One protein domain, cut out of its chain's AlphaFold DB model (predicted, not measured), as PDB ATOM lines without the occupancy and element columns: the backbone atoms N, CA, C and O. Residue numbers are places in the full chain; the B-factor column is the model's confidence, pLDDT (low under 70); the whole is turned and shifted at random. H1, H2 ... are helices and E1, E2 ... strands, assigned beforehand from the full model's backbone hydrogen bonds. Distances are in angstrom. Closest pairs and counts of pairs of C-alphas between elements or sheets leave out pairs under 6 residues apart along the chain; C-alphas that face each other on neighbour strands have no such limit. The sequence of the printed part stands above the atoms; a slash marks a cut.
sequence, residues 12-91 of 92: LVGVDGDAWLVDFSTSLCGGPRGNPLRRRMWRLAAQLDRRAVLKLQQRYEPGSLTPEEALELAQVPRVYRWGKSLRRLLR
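What this domain is: This is residues 12 to 91 of the 92 residues of an uncharacterized protein of Acidobacteria bacterium (UniProt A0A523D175). One long straight helix, H1, makes a post, with the short helix H2 crossing it near its last residues and the free-standing helix H3 sticking out beyond H2. On the other side of H1 from H2, the first printed residues fold back on themselves as a small loop, residues 12 to 13 pairing antiparallel with residues 19 to 20 of the short strand E1, and a long stretch without a named element, residues 22 to 35, leads from there to the beginning of H1. The printed part has 80 residues, with one named strand and then three named helices in the order E1, H1, H2, H3, and its class is mostly helix. The whole is loose, with a radius of gyration of the C-alphas of 16.6 A, and the C-alphas span 49 by 37 by 30 A.

How they stand to each other: E1, residues 19 to 21, pairs with no named strand, but residues 12 to 13 pair antiparallel with its residues 19 to 20. E1 is apart from H1, residues 36 to 60. H1 touches H2, residues 67 to 74, with residues 51 to 55 alone. Their closest C-alphas are those of Leu 54 and Glu 69, 7.0 A apart, and their lines are about perpendicular at 76 degrees. H3, residues 78 to 89, touches no helix. It is apart from H1, from H2 and from E1. In H1 and H2 every O i to N i+4 pair is within hydrogen-bond range, and in H3 6 of 8 are.

Where its parts are: E1 begins at C-alpha 19, at (8.130, -15.844, 4.189), and ends at residue 21. H1, residues 36 to 60, is the longest helix, 36.4 A from first to last C-alpha, and its first C-alpha, that of Pro 36, is at (22.014, 12.648, -7.078). H2, residues 67 to 74, is 10.5 A long between its first and last C-alphas. H3, residues 78 to 89, is 17.5 A long and ends at C-alpha 89, at (35.841, 6.684, 25.103).

The domain as a whole: The two C-alphas farthest apart are those of Asp 16 and Leu 89, 48.9 A. Residues 14 to 19 stand free, as do residues 74 to 91, of which 78 to 89 belong to H3. Without these stretches the body has 56 residues and spans 39 by 28 by 11 A. The link from E1 to H1 is long with 14 residues, that from H1 to H2 is short with 6, and that from H2 to H3 is tight with 3. The printed part has no cut. The mean pLDDT of the printed part is 81.8, and the model's confidence is under 70 at residue 31, residue 33 and residues 76 to 91.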
ATOM      1  N   LEU A  12       8.661 -12.688   8.889       90.50
ATOM      2  CA  LEU A  12       7.720 -13.570   9.567       90.50
ATOM      3  C   LEU A  12       7.515 -14.840   8.746       90.50
ATOM      4  O   LEU A  12       7.558 -14.810   7.518       90.50
ATOM      5  N   VAL A  13       7.265 -15.950   9.434       92.38
ATOM      6  CA  VAL A  13       6.884 -17.217   8.805       92.38
ATOM      7  C   VAL A  13       5.370 -17.347   8.914       92.38
ATOM      8  O   VAL A  13       4.817 -17.302  10.015       92.38
ATOM      9  N   GLY A  14       4.703 -17.436   7.768       91.25
ATOM     10  CA  GLY A  14       3.270 -17.669   7.664       91.25
ATOM     11  C   GLY A  14       2.896 -19.095   8.066       91.25
ATOM     12  O   GLY A  14       3.755 -19.962   8.220       91.25
ATOM     13  N   VAL A  15       1.595 -19.343   8.224       90.81
ATOM     14  CA  VAL A  15       1.063 -20.646   8.666       90.81
ATOM     15  C   VAL A  15       1.463 -21.783   7.718       90.81
ATOM     16  O   VAL A  15       1.777 -22.875   8.181       90.81
ATOM     17  N   ASP A  16       1.543 -21.498   6.419       93.62
ATOM     18  CA  ASP A  16       1.926 -22.462   5.380       93.62
ATOM     19  C   ASP A  16       3.448 -22.523   5.132       93.62
ATOM     20  O   ASP A  16       3.912 -23.182   4.206       93.62
ATOM     21  N   GLY A  17       4.248 -21.844   5.963       89.50
ATOM     22  CA  GLY A  17       5.706 -21.777   5.825       89.50
ATOM     23  C   GLY A  17       6.218 -20.659   4.911       89.50
ATOM     24  O   GLY A  17       7.431 -20.504   4.771       89.50
ATOM     25  N   ASP A  18       5.330 -19.848   4.331       91.69
ATOM     26  CA  ASP A  18       5.712 -18.718   3.479       91.69
ATOM     27  C   ASP A  18       6.452 -17.622   4.254       91.69
ATOM     28  O   ASP A  18       6.117 -17.304   5.396       91.69
ATOM     29  N   ALA A  19       7.427 -16.982   3.611       89.81
ATOM     30  CA  ALA A  19       8.130 -15.844   4.189       89.81
ATOM     31  C   ALA A  19       7.398 -14.528   3.888       89.81
ATOM     32  O   ALA A  19       7.184 -14.163   2.732       89.81
ATOM     33  N   TRP A  20       7.079 -13.778   4.939       90.81
ATOM     34  CA  TRP A  20       6.452 -12.462   4.867       90.81
ATOM     35  C   TRP A  20       7.424 -11.397   5.342       90.81
ATOM     36  O   TRP A  20       8.008 -11.521   6.415       90.81
ATOM     37  N   LEU A  21       7.574 -10.331   4.560       90.56
ATOM     38  CA  LEU A  21       8.366  -9.177   4.963       90.56
ATOM     39  C   LEU A  21       7.453  -8.109   5.567       90.56
ATOM     40  O   LEU A  21       6.419  -7.776   4.988       90.56
ATOM     41  N   VAL A  22       7.839  -7.579   6.723       90.50
ATOM     42  CA  VAL A  22       7.121  -6.523   7.445       90.50
ATOM     43  C   VAL A  22       8.032  -5.318   7.691       90.50
ATOM     44  O   VAL A  22       9.198  -5.324   7.315       90.50
ATOM     45  N   ASP A  23       7.474  -4.259   8.279       88.12
ATOM     46  CA  ASP A  23       8.149  -2.977   8.526       88.12
ATOM     47  C   ASP A  23       8.770  -2.341   7.267       88.12
ATOM     48  O   ASP A  23       9.971  -2.371   7.008       88.12
ATOM     49  N   PHE A  24       7.903  -1.714   6.470       89.19
ATOM     50  CA  PHE A  24       8.291  -0.949   5.283       89.19
ATOM     51  C   PHE A  24       8.467   0.549   5.566       89.19
ATOM     52  O   PHE A  24       8.529   1.344   4.623       89.19
ATOM     53  N   SER A  25       8.530   0.960   6.836       86.38
ATOM     54  CA  SER A  25       8.571   2.377   7.227       86.38
ATOM     55  C   SER A  25       9.813   3.110   6.700       86.38
ATOM     56  O   SER A  25       9.751   4.296   6.378       86.38
ATOM     57  N   THR A  26      10.923   2.387   6.539       84.50
ATOM     58  CA  THR A  26      12.209   2.878   6.017       84.50
ATOM     59  C   THR A  26      12.400   2.614   4.520       84.50
ATOM     60  O   THR A  26      13.436   2.973   3.947       84.50
ATOM     61  N   SER A  27      11.394   2.035   3.858       87.00
ATOM     62  CA  SER A  27      11.525   1.566   2.483       87.00
ATOM     63  C   SER A  27      11.585   2.699   1.458       87.00
ATOM     64  O   SER A  27      10.893   3.715   1.545       87.00
ATOM     65  N   LEU A  28      12.421   2.515   0.431       84.50
ATOM     66  CA  LEU A  28      12.542   3.450  -0.686       84.50
ATOM     67  C   LEU A  28      12.027   2.821  -1.987       84.50
ATOM     68  O   LEU A  28      12.602   1.881  -2.557       84.50
ATOM     69  N   CYS A  29      10.964   3.429  -2.512       81.88
ATOM     70  CA  CYS A  29      10.368   3.114  -3.808       81.88
ATOM     71  C   CYS A  29      10.883   4.066  -4.908       81.88
ATOM     72  O   CYS A  29      11.217   5.230  -4.661       81.88
ATOM     73  N   GLY A  30      10.964   3.573  -6.149       74.88
ATOM     74  CA  GLY A  30      11.344   4.379  -7.327       74.88
ATOM     75  C   GLY A  30      12.740   4.127  -7.915       74.88
ATOM     76  O   GLY A  30      13.099   4.741  -8.918       74.88
ATOM     77  N   GLY A  31      13.514   3.193  -7.353       69.62
ATOM     78  CA  GLY A  31      14.828   2.819  -7.890       69.62
ATOM     79  C   GLY A  31      15.871   3.950  -7.805       69.62
ATOM     80  O   GLY A  31      15.650   4.953  -7.129       69.62
ATOM     81  N   PRO A  32      17.016   3.839  -8.504       70.19
ATOM     82  CA  PRO A  32      18.085   4.844  -8.462       70.19
ATOM     83  C   PRO A  32      17.767   6.125  -9.259       70.19
ATOM     84  O   PRO A  32      18.659   6.955  -9.448       70.19
ATOM     85  N   ARG A  33      16.539   6.276  -9.775       69.81
ATOM     86  CA  ARG A  33      16.109   7.424 -10.583       69.81
ATOM     87  C   ARG A  33      15.673   8.565  -9.657       69.81
ATOM     88  O   ARG A  33      14.859   8.376  -8.760       69.81
ATOM     89  N   GLY A  34      16.242   9.750  -9.857       73.75
ATOM     90  CA  GLY A  34      16.004  10.926  -9.019       73.75
ATOM     91  C   GLY A  34      17.249  11.801  -8.906       73.75
ATOM     92  O   GLY A  34      18.252  11.557  -9.578       73.75
ATOM     93  N   ASN A  35      17.192  12.818  -8.043       84.25
ATOM     94  CA  ASN A  35      18.342  13.684  -7.796       84.25
ATOM     95  C   ASN A  35      19.563  12.877  -7.272       84.25
ATOM     96  O   ASN A  35      19.403  11.777  -6.723       84.25
ATOM     97  N   PRO A  36      20.800  13.388  -7.434       87.12
ATOM     98  CA  PRO A  36      22.014  12.648  -7.078       87.12
ATOM     99  C   PRO A  36      22.048  12.159  -5.624       87.12
ATOM    100  O   PRO A  36      22.561  11.069  -5.359       87.12
ATOM    101  N   LEU A  37      21.469  12.929  -4.697       85.69
ATOM    102  CA  LEU A  37      21.389  12.575  -3.281       85.69
ATOM    103  C   LEU A  37      20.488  11.358  -3.053       85.69
ATOM    104  O   LEU A  37      20.921  10.380  -2.448       85.69
ATOM    105  N   ARG A  38      19.272  11.366  -3.609       84.44
ATOM    106  CA  ARG A  38      18.327  10.246  -3.527       84.44
ATOM    107  C   ARG A  38      18.908   8.987  -4.162       84.44
ATOM    108  O   ARG A  38      18.810   7.910  -3.585       84.44
ATOM    109  N   ARG A  39      19.595   9.118  -5.301       86.50
ATOM    110  CA  ARG A  39      20.318   8.006  -5.941       86.50
ATOM    111  C   ARG A  39      21.410   7.436  -5.035       86.50
ATOM    112  O   ARG A  39      21.586   6.220  -4.987       86.50
ATOM    113  N   ARG A  40      22.150   8.291  -4.322       86.25
ATOM    114  CA  ARG A  40      23.172   7.857  -3.359       86.25
ATOM    115  C   ARG A  40      22.547   7.138  -2.164       86.25
ATOM    116  O   ARG A  40      23.008   6.050  -1.838       86.25
ATOM    117  N   MET A  41      21.495   7.695  -1.566       85.19
ATOM    118  CA  MET A  41      20.771   7.059  -0.458       85.19
ATOM    119  C   MET A  41      20.199   5.703  -0.865       85.19
ATOM    120  O   MET A  41      20.406   4.722  -0.162       85.19
ATOM    121  N   TRP A  42      19.574   5.621  -2.042       88.44
ATOM    122  CA  TRP A  42      19.020   4.373  -2.559       88.44
ATOM    123  C   TRP A  42      20.090   3.288  -2.726       88.44
ATOM    124  O   TRP A  42      19.878   2.145  -2.343       88.44
ATOM    125  N   ARG A  43      21.271   3.645  -3.248       88.12
ATOM    126  CA  ARG A  43      22.399   2.705  -3.377       88.12
ATOM    127  C   ARG A  43      22.921   2.226  -2.028       88.12
ATOM    128  O   ARG A  43      23.252   1.055  -1.906       88.12
ATOM    129  N   LEU A  44      23.012   3.121  -1.044       87.06
ATOM    130  CA  LEU A  44      23.440   2.756   0.306       87.06
ATOM    131  C   LEU A  44      22.429   1.809   0.956       87.06
ATOM    132  O   LEU A  44      22.830   0.766   1.458       87.06
ATOM    133  N   ALA A  45      21.134   2.120   0.872       87.25
ATOM    134  CA  ALA A  45      20.068   1.248   1.359       87.25
ATOM    135  C   ALA A  45      20.098  -0.128   0.672       87.25
ATOM    136  O   ALA A  45      20.088  -1.147   1.349       87.25
ATOM    137  N   ALA A  46      20.269  -0.175  -0.656       89.38
ATOM    138  CA  ALA A  46      20.404  -1.434  -1.396       89.38
ATOM    139  C   ALA A  46      21.598  -2.285  -0.923       89.38
ATOM    140  O   ALA A  46      21.497  -3.506  -0.835       89.38
ATOM    141  N   GLN A  47      22.736  -1.651  -0.620       88.44
ATOM    142  CA  GLN A  47      23.915  -2.347  -0.092       88.44
ATOM    143  C   GLN A  47      23.681  -2.878   1.327       88.44
ATOM    144  O   GLN A  47      24.124  -3.982   1.646       88.44
ATOM    145  N   LEU A  48      22.991  -2.111   2.175       87.00
ATOM    146  CA  LEU A  48      22.641  -2.540   3.528       87.00
ATOM    147  C   LEU A  48      21.679  -3.729   3.501       87.00
ATOM    148  O   LEU A  48      21.960  -4.725   4.167       87.00
ATOM    149  N   ASP A  49      20.632  -3.666   2.676       89.69
ATOM    150  CA  ASP A  49      19.673  -4.759   2.491       89.69
ATOM    151  C   ASP A  49      20.360  -6.020   1.977       89.69
ATOM    152  O   ASP A  49      20.186  -7.091   2.552       89.69
ATOM    153  N   ARG A  50      21.209  -5.899   0.943       90.31
ATOM    154  CA  ARG A  50      21.994  -7.031   0.429       90.31
ATOM    155  C   ARG A  50      22.788  -7.684   1.555       90.31
ATOM    156  O   ARG A  50      22.692  -8.887   1.765       90.31
ATOM    157  N   ARG A  51      23.529  -6.889   2.330       90.31
ATOM    158  CA  ARG A  51      24.327  -7.410   3.443       90.31
ATOM    159  C   ARG A  51      23.458  -8.025   4.546       90.31
ATOM    160  O   ARG A  51      23.900  -8.968   5.197       90.31
ATOM    161  N   ALA A  52      22.261  -7.496   4.793       89.88
ATOM    162  CA  ALA A  52      21.313  -8.070   5.741       89.88
ATOM    163  C   ALA A  52      20.807  -9.442   5.278       89.88
ATOM    164  O   ALA A  52      20.847 -10.381   6.070       89.88
ATOM    165  N   VAL A  53      20.443  -9.586   3.999       90.81
ATOM    166  CA  VAL A  53      20.071 -10.879   3.400       90.81
ATOM    167  C   VAL A  53      21.206 -11.888   3.542       90.81
ATOM    168  O   VAL A  53      20.978 -12.976   4.062       90.81
ATOM    169  N   LEU A  54      22.441 -11.509   3.198       92.44
ATOM    170  CA  LEU A  54      23.592 -12.405   3.340       92.44
ATOM    171  C   LEU A  54      23.782 -12.870   4.795       92.44
ATOM    172  O   LEU A  54      24.104 -14.028   5.042       92.44
ATOM    173  N   LYS A  55      23.547 -12.002   5.790       90.31
ATOM    174  CA  LYS A  55      23.592 -12.400   7.212       90.31
ATOM    175  C   LYS A  55      22.477 -13.373   7.588       90.31
ATOM    176  O   LYS A  55      22.701 -14.231   8.439       90.31
ATOM    177  N   LEU A  56      21.284 -13.217   7.012       90.25
ATOM    178  CA  LEU A  56      20.180 -14.157   7.216       90.25
ATOM    179  C   LEU A  56      20.532 -15.520   6.620       90.25
ATOM    180  O   LEU A  56      20.445 -16.516   7.332       90.25
ATOM    181  N   GLN A  57      21.030 -15.548   5.383       92.38
ATOM    182  CA  GLN A  57      21.526 -16.769   4.744       92.38
ATOM    183  C   GLN A  57      22.629 -17.416   5.581       92.38
ATOM    184  O   GLN A  57      22.513 -18.576   5.949       92.38
ATOM    185  N   GLN A  58      23.635 -16.653   6.022       92.31
ATOM    186  CA  GLN A  58      24.694 -17.170   6.893       92.31
ATOM    187  C   GLN A  58      24.157 -17.823   8.174       92.31
ATOM    188  O   GLN A  58      24.739 -18.787   8.667       92.31
ATOM    189  N   ARG A  59      23.080 -17.274   8.747       89.19
ATOM    190  CA  ARG A  59      22.508 -17.743  10.012       89.19
ATOM    191  C   ARG A  59      21.661 -19.002   9.849       89.19
ATOM    192  O   ARG A  59      21.716 -19.856  10.728       89.19
ATOM    193  N   TYR A  60      20.854 -19.072   8.795       88.12
ATOM    194  CA  TYR A  60      19.826 -20.107   8.644       88.12
ATOM    195  C   TYR A  60      20.178 -21.165   7.593       88.12
ATOM    196  O   TYR A  60      19.770 -22.311   7.740       88.12
ATOM    197  N   GLU A  61      20.976 -20.815   6.585       91.25
ATOM    198  CA  GLU A  61      21.384 -21.709   5.500       91.25
ATOM    199  C   GLU A  61      22.823 -21.393   5.029       91.25
ATOM    200  O   GLU A  61      23.050 -20.957   3.902       91.25
ATOM    201  N   PRO A  62      23.851 -21.588   5.875       90.06
ATOM    202  CA  PRO A  62      25.221 -21.181   5.548       90.06
ATOM    203  C   PRO A  62      25.788 -21.859   4.289       90.06
ATOM    204  O   PRO A  62      26.691 -21.309   3.665       90.06
ATOM    205  N   GLY A  63      25.268 -23.032   3.914       91.81
ATOM    206  CA  GLY A  63      25.665 -23.753   2.703       91.81
ATOM    207  C   GLY A  63      25.164 -23.128   1.398       91.81
ATOM    208  O   GLY A  63      25.684 -23.477   0.343       91.81
ATOM    209  N   SER A  64      24.199 -22.201   1.451       92.56
ATOM    210  CA  SER A  64      23.682 -21.511   0.263       92.56
ATOM    211  C   SER A  64      24.539 -20.316  -0.165       92.56
ATOM    212  O   SER A  64      24.276 -19.731  -1.212       92.56
ATOM    213  N   LEU A  65      25.505 -19.896   0.661       93.44
ATOM    214  CA  LEU A  65      26.359 -18.741   0.385       93.44
ATOM    215  C   LEU A  65      27.449 -19.096  -0.621       93.44
ATOM    216  O   LEU A  65      28.161 -20.089  -0.452       93.44
ATOM    217  N   THR A  66      27.665 -18.226  -1.607       94.00
ATOM    218  CA  THR A  66      28.849 -18.361  -2.460       94.00
ATOM    219  C   THR A  66      30.118 -17.919  -1.714       94.00
ATOM    220  O   THR A  66      30.051 -17.141  -0.751       94.00
ATOM    221  N   PRO A  67      31.314 -18.365  -2.147       91.62
ATOM    222  CA  PRO A  67      32.578 -17.894  -1.579       91.62
ATOM    223  C   PRO A  67      32.723 -16.364  -1.606       91.62
ATOM    224  O   PRO A  67      33.231 -15.768  -0.655       91.62
ATOM    225  N   GLU A  68      32.241 -15.706  -2.661       91.06
ATOM    226  CA  GLU A  68      32.281 -14.249  -2.816       91.06
ATOM    227  C   GLU A  68      31.392 -13.542  -1.785       91.06
ATOM    228  O   GLU A  68      31.800 -12.545  -1.186       91.06
ATOM    229  N   GLU A  69      30.197 -14.072  -1.532       91.81
ATOM    230  CA  GLU A  69      29.255 -13.538  -0.546       91.81
ATOM    231  C   GLU A  69      29.763 -13.723   0.889       91.81
ATOM    232  O   GLU A  69      29.664 -12.814   1.725       91.81
ATOM    233  N   ALA A  70      30.391 -14.867   1.170       88.12
ATOM    234  CA  ALA A  70      31.056 -15.114   2.444       88.12
ATOM    235  C   ALA A  70      32.213 -14.124   2.682       88.12
ATOM    236  O   ALA A  70      32.359 -13.580   3.784       88.12
ATOM    237  N   LEU A  71      33.006 -13.826   1.644       88.19
ATOM    238  CA  LEU A  71      34.052 -12.801   1.695       88.19
ATOM    239  C   LEU A  71      33.468 -11.396   1.914       88.19
ATOM    240  O   LEU A  71      34.013 -10.628   2.712       88.19
ATOM    241  N   GLU A  72      32.354 -11.059   1.261       88.56
ATOM    242  CA  GLU A  72      31.646  -9.784   1.443       88.56
ATOM    243  C   GLU A  72      31.227  -9.589   2.915       88.56
ATOM    244  O   GLU A  72      31.439  -8.520   3.509       88.56
ATOM    245  N   LEU A  73      30.699 -10.636   3.554       85.75
ATOM    246  CA  LEU A  73      30.353 -10.620   4.977       85.75
ATOM    247  C   LEU A  73      31.581 -10.486   5.885       85.75
ATOM    248  O   LEU A  73      31.548  -9.687   6.831       85.75
ATOM    249  N   ALA A  74      32.662 -11.209   5.587       84.56
ATOM    250  CA  ALA A  74      33.901 -11.189   6.366       84.56
ATOM    251  C   ALA A  74      34.585  -9.811   6.361       84.56
ATOM    252  O   ALA A  74      35.218  -9.410   7.346       84.56
ATOM    253  N   GLN A  75      34.412  -9.036   5.288       79.56
ATOM    254  CA  GLN A  75      34.887  -7.661   5.196       79.56
ATOM    255  C   GLN A  75      34.025  -6.726   6.057       79.56
ATOM    256  O   GLN A  75      33.181  -5.973   5.577       79.56
ATOM    257  N   VAL A  76      34.232  -6.759   7.376       64.00
ATOM    258  CA  VAL A  76      33.656  -5.761   8.286       64.00
ATOM    259  C   VAL A  76      34.285  -4.401   7.958       64.00
ATOM    260  O   VAL A  76      35.512  -4.259   8.107       64.00
ATOM    261  N   PRO A  77      33.488  -3.381   7.564       63.16
ATOM    262  CA  PRO A  77      34.010  -2.055   7.259       63.16
ATOM    263  C   PRO A  77      34.845  -1.546   8.433       63.16
ATOM    264  O   PRO A  77      34.385  -1.534   9.577       63.16
ATOM    265  N   ARG A  78      36.088  -1.119   8.171       56.72
ATOM    266  CA  ARG A  78      37.023  -0.623   9.202       56.72
ATOM    267  C   ARG A  78      36.414   0.486  10.072       56.72
ATOM    268  O   ARG A  78      36.708   0.556  11.261       56.72
ATOM    269  N   VAL A  79      35.490   1.269   9.519       57.91
ATOM    270  CA  VAL A  79      34.726   2.312  10.224       57.91
ATOM    271  C   VAL A  79      33.897   1.746  11.390       57.91
ATOM    272  O   VAL A  79      33.818   2.363  12.448       57.91
ATOM    273  N   TYR A  80      33.358   0.528  11.263       54.72
ATOM    274  CA  TYR A  80      32.606  -0.137  12.335       54.72
ATOM    275  C   TYR A  80      33.511  -0.580  13.499       54.72
ATOM    276  O   TYR A  80      33.082  -0.600  14.653       54.72
ATOM    277  N   ARG A  81      34.792  -0.881  13.217       57.38
ATOM    278  CA  ARG A  81      35.807  -1.120  14.257       57.38
ATOM    279  C   ARG A  81      36.135   0.164  15.022       57.38
ATOM    280  O   ARG A  81      36.236   0.124  16.242       57.38
ATOM    281  N   TRP A  82      36.226   1.296  14.327       57.66
ATOM    282  CA  TRP A  82      36.525   2.596  14.938       57.66
ATOM    283  C   TRP A  82      35.366   3.132  15.788       57.66
ATOM    284  O   TRP A  82      35.587   3.611  16.898       57.66
ATOM    285  N   GLY A  83      34.120   2.966  15.331       58.75
ATOM    286  CA  GLY A  83      32.937   3.396  16.080       58.75
ATOM    287  C   GLY A  83      32.771   2.698  17.436       58.75
ATOM    288  O   GLY A  83      32.332   3.327  18.397       58.75
ATOM    289  N   LYS A  84      33.169   1.421  17.557       54.69
ATOM    290  CA  LYS A  84      33.150   0.691  18.842       54.69
ATOM    291  C   LYS A  84      34.174   1.239  19.842       54.69
ATOM    292  O   LYS A  84      33.870   1.293  21.031       54.69
ATOM    293  N   SER A  85      35.348   1.660  19.372       59.56
ATOM    294  CA  SER A  85      36.378   2.278  20.217       59.56
ATOM    295  C   SER A  85      35.970   3.681  20.668       59.56
ATOM    296  O   SER A  85      36.097   4.002  21.846       59.56
ATOM    297  N   LEU A  86      35.381   4.479  19.771       62.62
ATOM    298  CA  LEU A  86      34.888   5.821  20.099       62.62
ATOM    299  C   LEU A  86      33.765   5.783  21.152       62.62
ATOM    300  O   LEU A  86      33.722   6.606  22.060       62.62
ATOM    301  N   ARG A  87      32.880   4.777  21.079       57.28
ATOM    302  CA  ARG A  87      31.773   4.606  22.034       57.28
ATOM    303  C   ARG A  87      32.229   4.174  23.437       57.28
ATOM    304  O   ARG A  87      31.484   4.389  24.386       57.28
ATOM    305  N   ARG A  88      33.420   3.569  23.578       59.41
ATOM    306  CA  ARG A  88      34.040   3.299  24.892       59.41
ATOM    307  C   ARG A  88      34.663   4.553  25.498       59.41
ATOM    308  O   ARG A  88      34.587   4.715  26.703       59.41
ATOM    309  N   LEU A  89      35.228   5.427  24.666       63.91
ATOM    310  CA  LEU A  89      35.841   6.684  25.103       63.91
ATOM    311  C   LEU A  89      34.815   7.742  25.530       63.91
ATOM    312  O   LEU A  89      35.108   8.529  26.409       63.91
ATOM    313  N   LEU A  90      33.615   7.746  24.943       60.00
ATOM    314  CA  LEU A  90      32.541   8.694  25.291       60.00
ATOM    315  C   LEU A  90      31.669   8.256  26.488       60.00
ATOM    316  O   LEU A  90      30.723   8.953  26.840       60.00
ATOM    317  N   ARG A  91      31.923   7.073  27.062       52.16
ATOM    318  CA  ARG A  91      31.227   6.541  28.250       52.16
ATOM    319  C   ARG A  91      32.142   6.412  29.478       52.16
ATOM    320  O   ARG A  91      31.688   5.875  30.486       52.16
TER     321      ARG A  91